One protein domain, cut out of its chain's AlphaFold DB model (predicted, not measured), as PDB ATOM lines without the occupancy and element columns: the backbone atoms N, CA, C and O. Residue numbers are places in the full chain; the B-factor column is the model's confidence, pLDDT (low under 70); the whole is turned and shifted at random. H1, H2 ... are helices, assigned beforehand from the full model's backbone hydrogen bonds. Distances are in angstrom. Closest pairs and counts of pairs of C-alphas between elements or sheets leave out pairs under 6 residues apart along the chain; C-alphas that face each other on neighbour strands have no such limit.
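This is residues 46 to 167 of the 392 residues of an uncharacterized protein of Toxocara canis (UniProt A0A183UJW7). One long helix, H7, runs through the domain, and shorter helices gather around its second half: H1 and H3 cross it at steep tilts, and H5 packs on it with a tight turn to H6. H6 runs back beside the first part of H7, while H4 and H2 lie on the far side of the domain from H6. The printed part has 122 residues with seven named helices, H1 to H7 in order along the chain, and no named strand: the class is all helix. The whole is compact, with a radius of gyration of the C-alphas of 14.3 A, and spans 38 by 32 by 26 A.

H1, residues 50 to 60, and H4, residues 106 to 111, only just touch, with 3 pairs of C-alphas within 8 A, the closest those of Val 50 and Phe 106 at 7.0 A. H2, residues 82 to 91, and H4 also only just touch, with 3 such pairs, at about perpendicular, 78 degrees; their closest C-alphas, of Cys 85 and Tyr 108, are 7.0 A apart. H3, residues 99 to 104, is close to H4 but not clearly touching, the closest C-alphas being those of Gly 102 and Cys 109 at 6.9 A. The hub is H7, residues 146 to 165, which touches three helices. With residues 154 to 161 alone it touches H1, at a steep tilt of 40 degrees, opposite ways, the closest C-alphas being those of Ile 57 and His 154 at 6.9 A. With residues 155 to 162 alone it touches H3, at a steep tilt of 38 degrees, opposite ways, the closest C-alphas being those of Ile 103 and Ser 158 at 6.1 A. H5, residues 126 to 130, touches residues 160 to 164 of H7 alone, the closest C-alphas being those of Cys 129 and Cys 160 at 5.6 A. H6, residues 132 to 141, is close to H7 but not clearly touching, at a shallow tilt of 22 degrees, opposite ways; the closest C-alphas, of Leu 139 and Ala 149, are 5.9 A apart. H1 and H6 are among the pairs that are apart. Every O i to N i+4 pair is within hydrogen-bond range in H2, H4, H5 and H7; in H1 it is 6 of 7, in H3 1 of 2 and in H6 5 of 6.

H1 begins at C-alpha 50 (209.863, 187.182, 206.171) and is 15.8 A long. H2 is 14.3 A, H6 14.6 A and H7 28.8 A long from first to last C-alpha; H7 ends at C-alpha 165 (204.272, 194.874, 212.782).

The C-alphas farthest apart, of Arg 72 and Gly 133, are 41.3 A apart. The printed part has no cut. The links H1 to H2 and H4 to H5 are long, and residues 46 to 47 pair antiparallel with residues 117 to 118. The mean pLDDT of the printed part is 76.8, with residues 68 to 80, 121 to 133, 164 and 166 to 167 under 70.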
ATOM      1  N   GLN A  46     198.099 191.501 210.303       80.44
ATOM      2  CA  GLN A  46     199.338 191.990 209.724       80.44
ATOM      3  C   GLN A  46     200.140 190.806 209.209       80.44
ATOM      4  O   GLN A  46     200.323 189.802 209.905       80.44
ATOM      5  N   GLN A  47     200.650 190.952 207.991       83.75
ATOM      6  CA  GLN A  47     201.562 189.992 207.400       83.75
ATOM      7  C   GLN A  47     202.983 190.214 207.932       83.75
ATOM      8  O   GLN A  47     203.509 191.326 207.912       83.75
ATOM      9  N   LEU A  48     203.616 189.135 208.380       83.56
ATOM     10  CA  LEU A  48     205.038 189.083 208.684       83.56
ATOM     11  C   LEU A  48     205.831 189.031 207.380       83.56
ATOM     12  O   LEU A  48     205.855 188.019 206.682       83.56
ATOM     13  N   ASP A  49     206.502 190.139 207.072       85.25
ATOM     14  CA  ASP A  49     207.506 190.194 206.016       85.25
ATOM     15  C   ASP A  49     208.744 189.389 206.438       85.25
ATOM     16  O   ASP A  49     209.604 189.849 207.198       85.25
ATOM     17  N   VAL A  50     208.792 188.153 205.940       84.00
ATOM     18  CA  VAL A  50     209.863 187.182 206.171       84.00
ATOM     19  C   VAL A  50     211.164 187.597 205.489       84.00
ATOM     20  O   VAL A  50     212.232 187.324 206.034       84.00
ATOM     21  N   ARG A  51     211.118 188.273 204.332       83.44
ATOM     22  CA  ARG A  51     212.336 188.709 203.627       83.44
ATOM     23  C   ARG A  51     213.047 189.781 204.440       83.44
ATOM     24  O   ARG A  51     214.227 189.641 204.748       83.44
ATOM     25  N   ARG A  52     212.304 190.797 204.878       81.88
ATOM     26  CA  ARG A  52     212.826 191.905 205.684       81.88
ATOM     27  C   ARG A  52     213.267 191.461 207.087       81.88
ATOM     28  O   ARG A  52     214.307 191.924 207.553       81.88
ATOM     29  N   LEU A  53     212.593 190.487 207.713       82.50
ATOM     30  CA  LEU A  53     213.086 189.841 208.944       82.50
ATOM     31  C   LEU A  53     214.393 189.061 208.708       82.50
ATOM     32  O   LEU A  53     215.335 189.184 209.490       82.50
ATOM     33  N   ASN A  54     214.492 188.284 207.629       83.50
ATOM     34  CA  ASN A  54     215.721 187.552 207.319       83.50
ATOM     35  C   ASN A  54     216.898 188.484 206.995       83.50
ATOM     36  O   ASN A  54     218.010 188.223 207.449       83.50
ATOM     37  N   ASN A  55     216.664 189.584 206.275       82.81
ATOM     38  CA  ASN A  55     217.678 190.608 206.011       82.81
ATOM     39  C   ASN A  55     218.151 191.273 207.313       82.81
ATOM     40  O   ASN A  55     219.356 191.429 207.522       82.81
ATOM     41  N   LEU A  56     217.222 191.577 208.228       78.50
ATOM     42  CA  LEU A  56     217.547 192.074 209.564       78.50
ATOM     43  C   LEU A  56     218.450 191.085 210.321       78.50
ATOM     44  O   LEU A  56     219.513 191.486 210.792       78.50
ATOM     45  N   ILE A  57     218.086 189.799 210.396       80.62
ATOM     46  CA  ILE A  57     218.900 188.774 211.080       80.62
ATOM     47  C   ILE A  57     220.274 188.627 210.409       80.62
ATOM     48  O   ILE A  57     221.288 188.619 211.105       80.62
ATOM     49  N   ARG A  58     220.334 188.612 209.071       80.75
ATOM     50  CA  ARG A  58     221.584 188.531 208.294       80.75
ATOM     51  C   ARG A  58     222.533 189.708 208.548       80.75
ATOM     52  O   ARG A  58     223.746 189.537 208.452       80.75
ATOM     53  N   SER A  59     222.015 190.884 208.920       75.62
ATOM     54  CA  SER A  59     222.852 192.030 209.315       75.62
ATOM     55  C   SER A  59     223.611 191.808 210.638       75.62
ATOM     56  O   SER A  59     224.664 192.412 210.845       75.62
ATOM     57  N   PHE A  60     223.139 190.895 211.497       72.31
ATOM     58  CA  PHE A  60     223.827 190.464 212.728       72.31
ATOM     59  C   PHE A  60     224.631 189.191 212.536       72.31
ATOM     60  O   PHE A  60     225.743 189.067 213.051       72.31
ATOM     61  N   ASP A  61     224.062 188.250 211.793       75.94
ATOM     62  CA  ASP A  61     224.640 186.950 211.534       75.94
ATOM     63  C   ASP A  61     224.928 186.769 210.043       75.94
ATOM     64  O   ASP A  61     224.072 186.351 209.265       75.94
ATOM     65  N   LYS A  62     226.184 186.999 209.648       77.44
ATOM     66  CA  LYS A  62     226.643 186.726 208.277       77.44
ATOM     67  C   LYS A  62     226.535 185.241 207.883       77.44
ATOM     68  O   LYS A  62     226.544 184.949 206.693       77.44
ATOM     69  N   THR A  63     226.406 184.319 208.847       75.31
ATOM     70  CA  THR A  63     226.173 182.876 208.607       75.31
ATOM     71  C   THR A  63     224.683 182.504 208.535       75.31
ATOM     72  O   THR A  63     224.331 181.322 208.497       75.31
ATOM     73  N   TRP A  64     223.796 183.504 208.509       79.25
ATOM     74  CA  TRP A  64     222.367 183.311 208.310       79.25
ATOM     75  C   TRP A  64     222.050 183.025 206.839       79.25
ATOM     76  O   TRP A  64     222.271 183.863 205.961       79.25
ATOM     77  N   ILE A  65     221.515 181.832 206.578       76.31
ATOM     78  CA  ILE A  65     221.133 181.368 205.241       76.31
ATOM     79  C   ILE A  65     219.684 181.785 204.970       76.31
ATOM     80  O   ILE A  65     218.788 181.488 205.761       76.31
ATOM     81  N   LEU A  66     219.457 182.478 203.853       75.69
ATOM     82  CA  LEU A  66     218.132 182.946 203.439       75.69
ATOM     83  C   LEU A  66     217.286 181.791 202.858       75.69
ATOM     84  O   LEU A  66     217.822 180.995 202.086       75.69
ATOM     85  N   PRO A  67     215.975 181.706 203.153       71.88
ATOM     86  CA  PRO A  67     215.083 180.727 202.530       71.88
ATOM     87  C   PRO A  67     214.780 181.047 201.073       71.88
ATOM     88  O   PRO A  67     214.232 182.102 200.746       71.88
ATOM     89  N   GLY A  68     215.067 180.074 200.207       66.19
ATOM     90  CA  GLY A  68     214.514 180.023 198.861       66.19
ATOM     91  C   GLY A  68     213.023 179.697 198.928       66.19
ATOM     92  O   GLY A  68     212.629 178.648 199.435       66.19
ATOM     93  N   SER A  69     212.178 180.589 198.416       63.56
ATOM     94  CA  SER A  69     210.743 180.329 198.271       63.56
ATOM     95  C   SER A  69     210.512 179.140 197.333       63.56
ATOM     96  O   SER A  69     210.943 179.190 196.183       63.56
ATOM     97  N   GLY A  70     209.829 178.094 197.808       60.72
ATOM     98  CA  GLY A  70     209.547 176.888 197.021       60.72
ATOM     99  C   GLY A  70     210.715 175.901 196.889       60.72
ATOM    100  O   GLY A  70     210.658 175.006 196.045       60.72
ATOM    101  N   ALA A  71     211.773 176.033 197.696       58.47
ATOM    102  CA  ALA A  71     212.845 175.042 197.729       58.47
ATOM    103  C   ALA A  71     212.315 173.679 198.226       58.47
ATOM    104  O   ALA A  71     211.729 173.587 199.305       58.47
ATOM    105  N   ARG A  72     212.528 172.608 197.440       57.06
ATOM    106  CA  ARG A  72     212.133 171.228 197.810       57.06
ATOM    107  C   ARG A  72     212.804 170.758 199.099       57.06
ATOM    108  O   ARG A  72     212.213 170.005 199.868       57.06
ATOM    109  N   GLU A  73     214.023 171.223 199.333       57.38
ATOM    110  CA  GLU A  73     214.687 171.112 200.622       57.38
ATOM    111  C   GLU A  73     214.508 172.420 201.405       57.38
ATOM    112  O   GLU A  73     214.724 173.490 200.835       57.38
ATOM    113  N   PRO A  74     214.177 172.378 202.712       55.62
ATOM    114  CA  PRO A  74     214.104 173.585 203.538       55.62
ATOM    115  C   PRO A  74     215.524 174.108 203.848       55.62
ATOM    116  O   PRO A  74     216.118 173.765 204.877       55.62
ATOM    117  N   ILE A  75     216.135 174.810 202.890       54.25
ATOM    118  CA  ILE A  75     217.549 175.234 202.897       54.25
ATOM    119  C   ILE A  75     217.771 176.464 203.793       54.25
ATOM    120  O   ILE A  75     218.799 176.576 204.459       54.25
ATOM    121  N   GLY A  76     216.798 177.370 203.876       50.56
ATOM    122  CA  GLY A  76     216.879 178.623 204.628       50.56
ATOM    123  C   GLY A  76     216.585 178.501 206.104       50.56
ATOM    124  O   GLY A  76     215.894 179.346 206.670       50.56
ATOM    125  N   SER A  77     217.104 177.468 206.748       49.25
ATOM    126  CA  SER A  77     216.986 177.335 208.189       49.25
ATOM    127  C   SER A  77     218.254 176.715 208.757       49.25
ATOM    128  O   SER A  77     218.315 175.522 209.048       49.25
ATOM    129  N   ASN A  78     219.234 177.586 209.031       50.94
ATOM    130  CA  ASN A  78     220.252 177.364 210.065       50.94
ATOM    131  C   ASN A  78     219.568 177.412 211.452       50.94
ATOM    132  O   ASN A  78     219.741 178.327 212.254       50.94
ATOM    133  N   PHE A  79     218.667 176.453 211.659       61.41
ATOM    134  CA  PHE A  79     217.714 176.368 212.753       61.41
ATOM    135  C   PHE A  79     217.831 174.963 213.332       61.41
ATOM    136  O   PHE A  79     217.414 173.988 212.702       61.41
ATOM    137  N   GLN A  80     218.338 174.858 214.563       64.00
ATOM    138  CA  GLN A  80     218.375 173.594 215.315       64.00
ATOM    139  C   GLN A  80     217.024 172.868 215.330       64.00
ATOM    140  O   GLN A  80     216.964 171.643 215.363       64.00
ATOM    141  N   TYR A  81     215.936 173.632 215.265       73.31
ATOM    142  CA  TYR A  81     214.575 173.139 215.399       73.31
ATOM    143  C   TYR A  81     213.895 172.791 214.067       73.31
ATOM    144  O   TYR A  81     212.688 172.593 214.068       73.31
ATOM    145  N   LYS A  82     214.615 172.656 212.937       78.12
ATOM    146  CA  LYS A  82     214.024 172.284 211.627       78.12
ATOM    147  C   LYS A  82     213.130 171.032 211.707       78.12
ATOM    148  O   LYS A  82     211.991 171.067 211.247       78.12
ATOM    149  N   LYS A  83     213.601 169.957 212.360       83.38
ATOM    150  CA  LYS A  83     212.803 168.734 212.604       83.38
ATOM    151  C   LYS A  83     211.575 169.015 213.483       83.38
ATOM    152  O   LYS A  83     210.481 168.556 213.182       83.38
ATOM    153  N   THR A  84     211.738 169.811 214.540       85.69
ATOM    154  CA  THR A  84     210.658 170.196 215.463       85.69
ATOM    155  C   THR A  84     209.582 171.037 214.770       85.69
ATOM    156  O   THR A  84     208.398 170.753 214.929       85.69
ATOM    157  N   CYS A  85     209.977 172.020 213.954       86.31
ATOM    158  CA  CYS A  85     209.080 172.835 213.137       86.31
ATOM    159  C   CYS A  85     208.277 171.968 212.160       86.31
ATOM    160  O   CYS A  85     207.055 172.073 212.130       86.31
ATOM    161  N   ALA A  86     208.937 171.058 211.435       87.12
ATOM    162  CA  ALA A  86     208.265 170.134 210.522       87.12
ATOM    163  C   ALA A  86     207.272 169.201 211.244       87.12
ATOM    164  O   ALA A  86     206.158 168.998 210.764       87.12
ATOM    165  N   ASN A  87     207.637 168.673 212.417       88.88
ATOM    166  CA  ASN A  87     206.752 167.813 213.207       88.88
ATOM    167  C   ASN A  87     205.519 168.573 213.719       88.88
ATOM    168  O   ASN A  87     204.405 168.069 213.606       88.88
ATOM    169  N   ILE A  88     205.689 169.791 214.245       87.00
ATOM    170  CA  ILE A  88     204.563 170.609 214.719       87.00
ATOM    171  C   ILE A  88     203.669 171.039 213.549       87.00
ATOM    172  O   ILE A  88     202.452 170.997 213.688       87.00
ATOM    173  N   PHE A  89     204.248 171.398 212.401       88.31
ATOM    174  CA  PHE A  89     203.498 171.751 211.195       88.31
ATOM    175  C   PHE A  89     202.617 170.594 210.707       88.31
ATOM    176  O   PHE A  89     201.427 170.783 210.474       88.31
ATOM    177  N   LYS A  90     203.169 169.372 210.646       89.56
ATOM    178  CA  LYS A  90     202.403 168.157 210.321       89.56
ATOM    179  C   LYS A  90     201.320 167.838 211.358       89.56
ATOM    180  O   LYS A  90     200.247 167.384 210.986       89.56
ATOM    181  N   ALA A  91     201.594 168.064 212.643       91.38
ATOM    182  CA  ALA A  91     200.678 167.730 213.736       91.38
ATOM    183  C   ALA A  91     199.593 168.790 214.012       91.38
ATOM    184  O   ALA A  91     198.653 168.515 214.756       91.38
ATOM    185  N   ARG A  92     199.728 170.019 213.492       88.38
ATOM    186  CA  ARG A  92     198.822 171.140 213.787       88.38
ATOM    187  C   ARG A  92     198.537 171.975 212.540       88.38
ATOM    188  O   ARG A  92     199.301 172.874 212.187       88.38
ATOM    189  N   HIS A  93     197.380 171.742 211.927       87.00
ATOM    190  CA  HIS A  93     196.886 172.579 210.833       87.00
ATOM    191  C   HIS A  93     196.814 174.057 211.248       87.00
ATOM    192  O   HIS A  93     196.306 174.397 212.317       87.00
ATOM    193  N   GLY A  94     197.343 174.943 210.401       86.44
ATOM    194  CA  GLY A  94     197.377 176.381 210.669       86.44
ATOM    195  C   GLY A  94     198.359 176.815 211.764       86.44
ATOM    196  O   GLY A  94     198.270 177.958 212.213       86.44
ATOM    197  N   ALA A  95     199.309 175.968 212.186       87.25
ATOM    198  CA  ALA A  95     200.329 176.341 213.173       87.25
ATOM    199  C   ALA A  95     201.067 177.638 212.797       87.25
ATOM    200  O   ALA A  95     201.302 178.482 213.659       87.25
ATOM    201  N   CYS A  96     201.369 177.850 211.514       87.69
ATOM    202  CA  CYS A  96     202.034 179.057 211.019       87.69
ATOM    203  C   CYS A  96     201.213 180.350 211.193       87.69
ATOM    204  O   CYS A  96     201.791 181.430 211.199       87.69
ATOM    205  N   LYS A  97     199.891 180.262 211.398       87.12
ATOM    206  CA  LYS A  97     199.029 181.406 211.756       87.12
ATOM    207  C   LYS A  97     199.013 181.691 213.263       87.12
ATOM    208  O   LYS A  97     198.527 182.734 213.688       87.12
ATOM    209  N   GLN A  98     199.532 180.783 214.092       85.56
ATOM    210  CA  GLN A  98     199.663 180.994 215.535       85.56
ATOM    211  C   GLN A  98     200.935 181.789 215.804       85.56
ATOM    212  O   GLN A  98     202.031 181.307 215.524       85.56
ATOM    213  N   LEU A  99     200.811 182.978 216.397       77.62
ATOM    214  CA  LEU A  99     201.930 183.912 216.552       77.62
ATOM    215  C   LEU A  99     203.158 183.273 217.233       77.62
ATOM    216  O   LEU A  99     204.278 183.416 216.750       77.62
ATOM    217  N   GLY A 100     202.967 182.475 218.288       79.56
ATOM    218  CA  GLY A 100     204.072 181.794 218.975       79.56
ATOM    219  C   GLY A 100     204.865 180.802 218.107       79.56
ATOM    220  O   GLY A 100     206.096 180.791 218.173       79.56
ATOM    221  N   PHE A 101     204.185 179.984 217.294       82.50
ATOM    222  CA  PHE A 101     204.838 179.004 216.419       82.50
ATOM    223  C   PHE A 101     205.311 179.636 215.113       82.50
ATOM    224  O   PHE A 101     206.467 179.459 214.741       82.50
ATOM    225  N   GLY A 102     204.447 180.394 214.438       85.12
ATOM    226  CA  GLY A 102     204.752 181.020 213.158       85.12
ATOM    227  C   GLY A 102     205.939 181.983 213.240       85.12
ATOM    228  O   GLY A 102     206.729 182.027 212.306       85.12
ATOM    229  N   ILE A 103     206.150 182.682 214.364       82.75
ATOM    230  CA  ILE A 103     207.387 183.452 214.596       82.75
ATOM    231  C   ILE A 103     208.598 182.534 214.764       82.75
ATOM    232  O   ILE A 103     209.676 182.838 214.263       82.75
ATOM    233  N   MET A 104     208.459 181.444 215.523       81.62
ATOM    234  CA  MET A 104     209.575 180.547 215.825       81.62
ATOM    235  C   MET A 104     210.032 179.778 214.583       81.62
ATOM    236  O   MET A 104     211.223 179.581 214.397       81.62
ATOM    237  N   CYS A 105     209.096 179.380 213.727       86.19
ATOM    238  CA  CYS A 105     209.323 178.562 212.540       86.19
ATOM    239  C   CYS A 105     209.068 179.349 211.242       86.19
ATOM    240  O   CYS A 105     208.707 178.763 210.223       86.19
ATOM    241  N   PHE A 106     209.257 180.674 211.272       86.88
ATOM    242  CA  PHE A 106     208.875 181.589 210.191       86.88
ATOM    243  C   PHE A 106     209.485 181.230 208.827       86.88
ATOM    244  O   PHE A 106     208.776 181.224 207.823       86.88
ATOM    245  N   ASN A 107     210.766 180.846 208.790       86.56
ATOM    246  CA  ASN A 107     211.410 180.392 207.554       86.56
ATOM    247  C   ASN A 107     210.800 179.097 207.028       86.56
ATOM    248  O   ASN A 107     210.450 179.042 205.856       86.56
ATOM    249  N   TYR A 108     210.573 178.108 207.895       86.56
ATOM    250  CA  TYR A 108     209.946 176.849 207.496       86.56
ATOM    251  C   TYR A 108     208.544 177.080 206.909       86.56
ATOM    252  O   TYR A 108     208.234 176.590 205.828       86.56
ATOM    253  N   CYS A 109     207.717 177.894 207.569       87.31
ATOM    254  CA  CYS A 109     206.392 178.269 207.072       87.31
ATOM    255  C   CYS A 109     206.444 178.986 205.708       87.31
ATOM    256  O   CYS A 109     205.636 178.698 204.830       87.31
ATOM    257  N   HIS A 110     207.417 179.882 205.513       87.69
ATOM    258  CA  HIS A 110     207.647 180.570 204.241       87.69
ATOM    259  C   HIS A 110     208.126 179.619 203.132       87.69
ATOM    260  O   HIS A 110     207.711 179.756 201.985       87.69
ATOM    261  N   GLU A 111     208.958 178.628 203.460       85.50
ATOM    262  CA  GLU A 111     209.386 177.574 202.531       85.50
ATOM    263  C   GLU A 111     208.218 176.664 202.122       85.50
ATOM    264  O   GLU A 111     208.127 176.296 200.955       85.50
ATOM    265  N   GLN A 112     207.276 176.380 203.037       85.12
ATOM    266  CA  GLN A 112     206.006 175.704 202.718       85.12
ATOM    267  C   GLN A 112     205.012 176.592 201.935       85.12
ATOM    268  O   GLN A 112     203.938 176.127 201.562       85.12
ATOM    269  N   GLY A 113     205.333 177.868 201.690       85.56
ATOM    270  CA  GLY A 113     204.457 178.812 200.991       85.56
ATOM    271  C   GLY A 113     203.288 179.350 201.828       85.56
ATOM    272  O   GLY A 113     202.411 180.025 201.283       85.56
ATOM    273  N   GLU A 114     203.252 179.099 203.142       87.50
ATOM    274  CA  GLU A 114     202.198 179.635 204.004       87.50
ATOM    275  C   GLU A 114     202.396 181.131 204.285       87.50
ATOM    276  O   GLU A 114     203.472 181.604 204.663       87.50
ATOM    277  N   LYS A 115     201.307 181.897 204.150       86.50
ATOM    278  CA  LYS A 115     201.291 183.326 204.478       86.50
ATOM    279  C   LYS A 115     201.253 183.503 205.994       86.50
ATOM    280  O   LYS A 115     200.235 183.243 206.632       86.50
ATOM    281  N   LEU A 116     202.355 184.000 206.551       86.31
ATOM    282  CA  LEU A 116     202.468 184.358 207.962       86.31
ATOM    283  C   LEU A 116     201.676 185.632 208.253       86.31
ATOM    284  O   LEU A 116     202.183 186.740 208.094       86.31
ATOM    285  N   VAL A 117     200.420 185.464 208.648       86.31
ATOM    286  CA  VAL A 117     199.491 186.550 208.964       86.31
ATOM    287  C   VAL A 117     198.969 186.338 210.380       86.31
ATOM    288  O   VAL A 117     198.511 185.244 210.706       86.31
ATOM    289  N   TYR A 118     199.052 187.376 211.213       83.12
ATOM    290  CA  TYR A 118     198.709 187.291 212.634       83.12
ATOM    291  C   TYR A 118     197.748 188.395 213.063       83.12
ATOM    292  O   TYR A 118     197.872 189.551 212.648       83.12
ATOM    293  N   GLY A 119     196.837 188.053 213.974       77.56
ATOM    294  CA  GLY A 119     196.034 189.029 214.697       77.56
ATOM    295  C   GLY A 119     196.858 189.720 215.785       77.56
ATOM    296  O   GLY A 119     197.465 189.070 216.632       77.56
ATOM    297  N   CYS A 120     196.828 191.051 215.818       72.06
ATOM    298  CA  CYS A 120     197.631 191.847 216.753       72.06
ATOM    299  C   CYS A 120     197.271 191.727 218.241       72.06
ATOM    300  O   CYS A 120     197.932 192.333 219.078       72.06
ATOM    301  N   GLN A 121     196.248 190.942 218.572       61.59
ATOM    302  CA  GLN A 121     195.855 190.640 219.945       61.59
ATOM    303  C   GLN A 121     196.793 189.623 220.618       61.59
ATOM    304  O   GLN A 121     196.930 189.652 221.838       61.59
ATOM    305  N   ASP A 122     197.472 188.780 219.832       55.09
ATOM    306  CA  ASP A 122     198.403 187.757 220.334       55.09
ATOM    307  C   ASP A 122     199.858 188.258 220.393       55.09
ATOM    308  O   ASP A 122     200.742 187.574 220.910       55.09
ATOM    309  N   ALA A 123     200.129 189.445 219.839       58.31
ATOM    310  CA  ALA A 123     201.461 190.028 219.789       58.31
ATOM    311  C   ALA A 123     201.939 190.383 221.202       58.31
ATOM    312  O   ALA A 123     201.313 191.182 221.900       58.31
ATOM    313  N   SER A 124     203.078 189.818 221.612       55.88
ATOM    314  CA  SER A 124     203.686 190.090 222.918       55.88
ATOM    315  C   SER A 124     203.872 191.588 223.146       55.88
ATOM    316  O   SER A 124     204.275 192.296 222.224       55.88
ATOM    317  N   ASP A 125     203.618 192.059 224.370       58.12
ATOM    318  CA  ASP A 125     203.677 193.482 224.724       58.12
ATOM    319  C   ASP A 125     204.965 194.152 224.207       58.12
ATOM    320  O   ASP A 125     206.080 193.693 224.467       58.12
ATOM    321  N   ALA A 126     204.818 195.281 223.508       60.44
ATOM    322  CA  ALA A 126     205.929 196.096 223.028       60.44
ATOM    323  C   ALA A 126     206.885 196.530 224.158       60.44
ATOM    324  O   ALA A 126     208.056 196.802 223.881       60.44
ATOM    325  N   THR A 127     206.448 196.554 225.427       62.25
ATOM    326  CA  THR A 127     207.370 196.774 226.551       62.25
ATOM    327  C   THR A 127     208.384 195.641 226.735       62.25
ATOM    328  O   THR A 127     209.512 195.942 227.120       62.25
ATOM    329  N   TYR A 128     208.075 194.386 226.382       65.06
ATOM    330  CA  TYR A 128     209.022 193.259 226.448       65.06
ATOM    331  C   TYR A 128     210.273 193.526 225.599       65.06
ATOM    332  O   TYR A 128     211.398 193.358 226.056       65.06
ATOM    333  N   CYS A 129     210.076 194.057 224.393       68.69
ATOM    334  CA  CYS A 129     211.155 194.377 223.459       68.69
ATOM    335  C   CYS A 129     211.922 195.661 223.800       68.69
ATOM    336  O   CYS A 129     213.019 195.878 223.288       68.69
ATOM    337  N   ARG A 130     211.368 196.511 224.674       63.50
ATOM    338  CA  ARG A 130     212.027 197.730 225.169       63.50
ATOM    339  C   ARG A 130     212.746 197.522 226.503       63.50
ATOM    340  O   ARG A 130     213.738 198.199 226.762       63.50
ATOM    341  N   ARG A 131     212.276 196.608 227.359       64.94
ATOM    342  CA  ARG A 131     212.877 196.321 228.671       64.94
ATOM    343  C   ARG A 131     214.119 195.442 228.516       64.94
ATOM    344  O   ARG A 131     214.061 194.228 228.664       64.94
ATOM    345  N   ALA A 132     215.259 196.085 228.276       61.56
ATOM    346  CA  ALA A 132     216.559 195.427 228.148       61.56
ATOM    347  C   ALA A 132     216.932 194.516 229.338       61.56
ATOM    348  O   ALA A 132     217.506 193.455 229.129       61.56
ATOM    349  N   GLY A 133     216.545 194.873 230.569       65.56
ATOM    350  CA  GLY A 133     217.039 194.213 231.786       65.56
ATOM    351  C   GLY A 133     216.824 192.694 231.864       65.56
ATOM    352  O   GLY A 133     217.730 191.980 232.285       65.56
ATOM    353  N   SER A 134     215.673 192.164 231.433       71.81
ATOM    354  CA  SER A 134     215.447 190.706 231.428       71.81
ATOM    355  C   SER A 134     216.217 189.998 230.309       71.81
ATOM    356  O   SER A 134     216.661 188.864 230.495       71.81
ATOM    357  N   PHE A 135     216.409 190.673 229.173       76.06
ATOM    358  CA  PHE A 135     217.211 190.183 228.056       76.06
ATOM    359  C   PHE A 135     218.697 190.120 228.428       76.06
ATOM    360  O   PHE A 135     219.315 189.078 228.241       76.06
ATOM    361  N   ASP A 136     219.249 191.178 229.030       76.88
ATOM    362  CA  ASP A 136     220.647 191.231 229.481       76.88
ATOM    363  C   ASP A 136     220.963 190.124 230.499       76.88
ATOM    364  O   ASP A 136     221.963 189.422 230.365       76.88
ATOM    365  N   VAL A 137     220.081 189.917 231.486       82.06
ATOM    366  CA  VAL A 137     220.232 188.854 232.497       82.06
ATOM    367  C   VAL A 137     220.154 187.459 231.871       82.06
ATOM    368  O   VAL A 137     220.892 186.563 232.280       82.06
ATOM    369  N   ALA A 138     219.287 187.248 230.876       80.31
ATOM    370  CA  ALA A 138     219.224 185.982 230.150       80.31
ATOM    371  C   ALA A 138     220.472 185.762 229.280       80.31
ATOM    372  O   ALA A 138     221.053 184.680 229.315       80.31
ATOM    373  N   LEU A 139     220.931 186.789 228.560       81.50
ATOM    374  CA  LEU A 139     222.104 186.706 227.695       81.50
ATOM    375  C   LEU A 139     223.391 186.476 228.502       81.50
ATOM    376  O   LEU A 139     224.224 185.668 228.098       81.50
ATOM    377  N   ALA A 140     223.525 187.095 229.680       83.50
ATOM    378  CA  ALA A 140     224.659 186.895 230.584       83.50
ATOM    379  C   ALA A 140     224.836 185.424 231.012       83.50
ATOM    380  O   ALA A 140     225.972 184.956 231.125       83.50
ATOM    381  N   LYS A 141     223.745 184.653 231.162       87.00
ATOM    382  CA  LYS A 141     223.811 183.197 231.424       87.00
ATOM    383  C   LYS A 141     224.491 182.429 230.288       87.00
ATOM    384  O   LYS A 141     225.099 181.392 230.530       87.00
ATOM    385  N   TYR A 142     224.419 182.948 229.065       84.50
ATOM    386  CA  TYR A 142     225.031 182.370 227.873       84.50
ATOM    387  C   TYR A 142     226.389 183.002 227.522       84.50
ATOM    388  O   TYR A 142     226.913 182.739 226.445       84.50
ATOM    389  N   LYS A 143     227.020 183.789 228.414       80.94
ATOM    390  CA  LYS A 143     228.336 184.406 228.137       80.94
ATOM    391  C   LYS A 143     229.409 183.390 227.724       80.94
ATOM    392  O   LYS A 143     230.179 183.656 226.806       80.94
ATOM    393  N   LYS A 144     229.400 182.211 228.358       84.31
ATOM    394  CA  LYS A 144     230.313 181.088 228.073       84.31
ATOM    395  C   LYS A 144     229.928 180.256 226.839       84.31
ATOM    396  O   LYS A 144     230.716 179.426 226.409       84.31
ATOM    397  N   ASP A 145     228.732 180.449 226.286       83.25
ATOM    398  CA  ASP A 145     228.188 179.654 225.184       83.25
ATOM    399  C   ASP A 145     227.655 180.589 224.091       83.25
ATOM    400  O   ASP A 145     226.479 180.967 224.053       83.25
ATOM    401  N   SER A 146     228.564 180.987 223.199       78.62
ATOM    402  CA  SER A 146     228.270 181.887 222.081       78.62
ATOM    403  C   SER A 146     227.181 181.338 221.156       78.62
ATOM    404  O   SER A 146     226.423 182.122 220.583       78.62
ATOM    405  N   TYR A 147     227.053 180.012 221.051       79.06
ATOM    406  CA  TYR A 147     226.018 179.363 220.260       79.06
ATOM    407  C   TYR A 147     224.629 179.585 220.880       79.06
ATOM    408  O   TYR A 147     223.720 180.078 220.207       79.06
ATOM    409  N   LYS A 148     224.459 179.288 222.176       83.25
ATOM    410  CA  LYS A 148     223.193 179.522 222.893       83.25
ATOM    411  C   LYS A 148     222.842 181.008 222.958       83.25
ATOM    412  O   LYS A 148     221.679 181.357 222.750       83.25
ATOM    413  N   ALA A 149     223.828 181.886 223.172       81.88
ATOM    414  CA  ALA A 149     223.625 183.336 223.147       81.88
ATOM    415  C   ALA A 149     223.057 183.794 221.792       81.88
ATOM    416  O   ALA A 149     222.046 184.493 221.743       81.88
ATOM    417  N   LYS A 150     223.658 183.330 220.688       79.06
ATOM    418  CA  LYS A 150     223.224 183.617 219.316       79.06
ATOM    419  C   LYS A 150     221.806 183.114 219.028       79.06
ATOM    420  O   LYS A 150     220.977 183.882 218.542       79.06
ATOM    421  N   ALA A 151     221.495 181.868 219.390       79.69
ATOM    422  CA  ALA A 151     220.156 181.300 219.225       79.69
ATOM    423  C   ALA A 151     219.087 182.095 220.003       79.69
ATOM    424  O   ALA A 151     218.014 182.384 219.466       79.69
ATOM    425  N   PHE A 152     219.396 182.517 221.234       81.94
ATOM    426  CA  PHE A 152     218.521 183.375 222.035       81.94
ATOM    427  C   PHE A 152     218.310 184.753 221.385       81.94
ATOM    428  O   PHE A 152     217.171 185.210 221.281       81.94
ATOM    429  N   ILE A 153     219.366 185.391 220.868       80.00
ATOM    430  CA  ILE A 153     219.265 186.667 220.135       80.00
ATOM    431  C   ILE A 153     218.347 186.528 218.919       80.00
ATOM    432  O   ILE A 153     217.446 187.347 218.752       80.00
ATOM    433  N   HIS A 154     218.522 185.485 218.101       79.75
ATOM    434  CA  HIS A 154     217.676 185.250 216.928       79.75
ATOM    435  C   HIS A 154     216.201 185.099 217.333       79.75
ATOM    436  O   HIS A 154     215.331 185.761 216.769       79.75
ATOM    437  N   GLN A 155     215.918 184.301 218.371       79.88
ATOM    438  CA  GLN A 155     214.563 184.115 218.897       79.88
ATOM    439  C   GLN A 155     213.935 185.434 219.379       79.88
ATOM    440  O   GLN A 155     212.744 185.670 219.160       79.88
ATOM    441  N   MET A 156     214.716 186.297 220.034       79.69
ATOM    442  CA  MET A 156     214.244 187.591 220.530       79.69
ATOM    443  C   MET A 156     214.048 188.610 219.406       79.69
ATOM    444  O   MET A 156     213.040 189.316 219.415       79.69
ATOM    445  N   ILE A 157     214.926 188.642 218.397       79.75
ATOM    446  CA  ILE A 157     214.749 189.476 217.199       79.75
ATOM    447  C   ILE A 157     213.468 189.077 216.462       79.75
ATOM    448  O   ILE A 157     212.635 189.948 216.228       79.75
ATOM    449  N   SER A 158     213.244 187.788 216.173       79.62
ATOM    450  CA  SER A 158     212.025 187.340 215.479       79.62
ATOM    451  C   SER A 158     210.749 187.683 216.257       79.62
ATOM    452  O   SER A 158     209.788 188.182 215.668       79.62
ATOM    453  N   ARG A 159     210.737 187.496 217.588       78.75
ATOM    454  CA  ARG A 159     209.596 187.890 218.440       78.75
ATOM    455  C   ARG A 159     209.351 189.394 218.423       78.75
ATOM    456  O   ARG A 159     208.222 189.829 218.209       78.75
ATOM    457  N   CYS A 160     210.400 190.191 218.598       77.88
ATOM    458  CA  CYS A 160     210.273 191.643 218.653       77.88
ATOM    459  C   CYS A 160     209.941 192.276 217.307       77.88
ATOM    460  O   CYS A 160     209.176 193.240 217.257       77.88
ATOM    461  N   TYR A 161     210.437 191.698 216.216       77.94
ATOM    462  CA  TYR A 161     210.025 192.050 214.870       77.94
ATOM    463  C   TYR A 161     208.525 191.818 214.680       77.94
ATOM    464  O   TYR A 161     207.823 192.734 214.267       77.94
ATOM    465  N   ALA A 162     208.003 190.646 215.043       74.81
ATOM    466  CA  ALA A 162     206.587 190.342 214.861       74.81
ATOM    467  C   ALA A 162     205.663 191.217 215.727       74.81
ATOM    468  O   ALA A 162     204.675 191.745 215.219       74.81
ATOM    469  N   THR A 163     206.032 191.479 216.989       72.81
ATOM    470  CA  THR A 163     205.365 192.498 217.821       72.81
ATOM    471  C   THR A 163     205.368 193.875 217.142       72.81
ATOM    472  O   THR A 163     204.388 194.615 217.228       72.81
ATOM    473  N   SER A 164     206.449 194.233 216.439       69.44
ATOM    474  CA  SER A 164     206.586 195.548 215.807       69.44
ATOM    475  C   SER A 164     205.620 195.796 214.646       69.44
ATOM    476  O   SER A 164     205.192 196.934 214.464       69.44
ATOM    477  N   ILE A 165     205.208 194.752 213.917       71.69
ATOM    478  CA  ILE A 165     204.272 194.874 212.782       71.69
ATOM    479  C   ILE A 165     202.909 195.399 213.261       71.69
ATOM    480  O   ILE A 165     202.250 196.196 212.593       71.69
ATOM    481  N   CYS A 166     202.522 194.995 214.470       68.94
ATOM    482  CA  CYS A 166     201.292 195.404 215.132       68.94
ATOM    483  C   CYS A 166     201.358 196.790 215.788       68.94
ATOM    484  O   CYS A 166     200.326 197.328 216.180       68.94
ATOM    485  N   ASN A 167     202.542 197.402 215.872       68.88
ATOM    486  CA  ASN A 167     202.729 198.750 216.397       68.88
ATOM    487  C   ASN A 167     203.435 199.639 215.361       68.88
ATOM    488  O   ASN A 167     204.606 199.992 215.497       68.88
TER     489      ASN A 167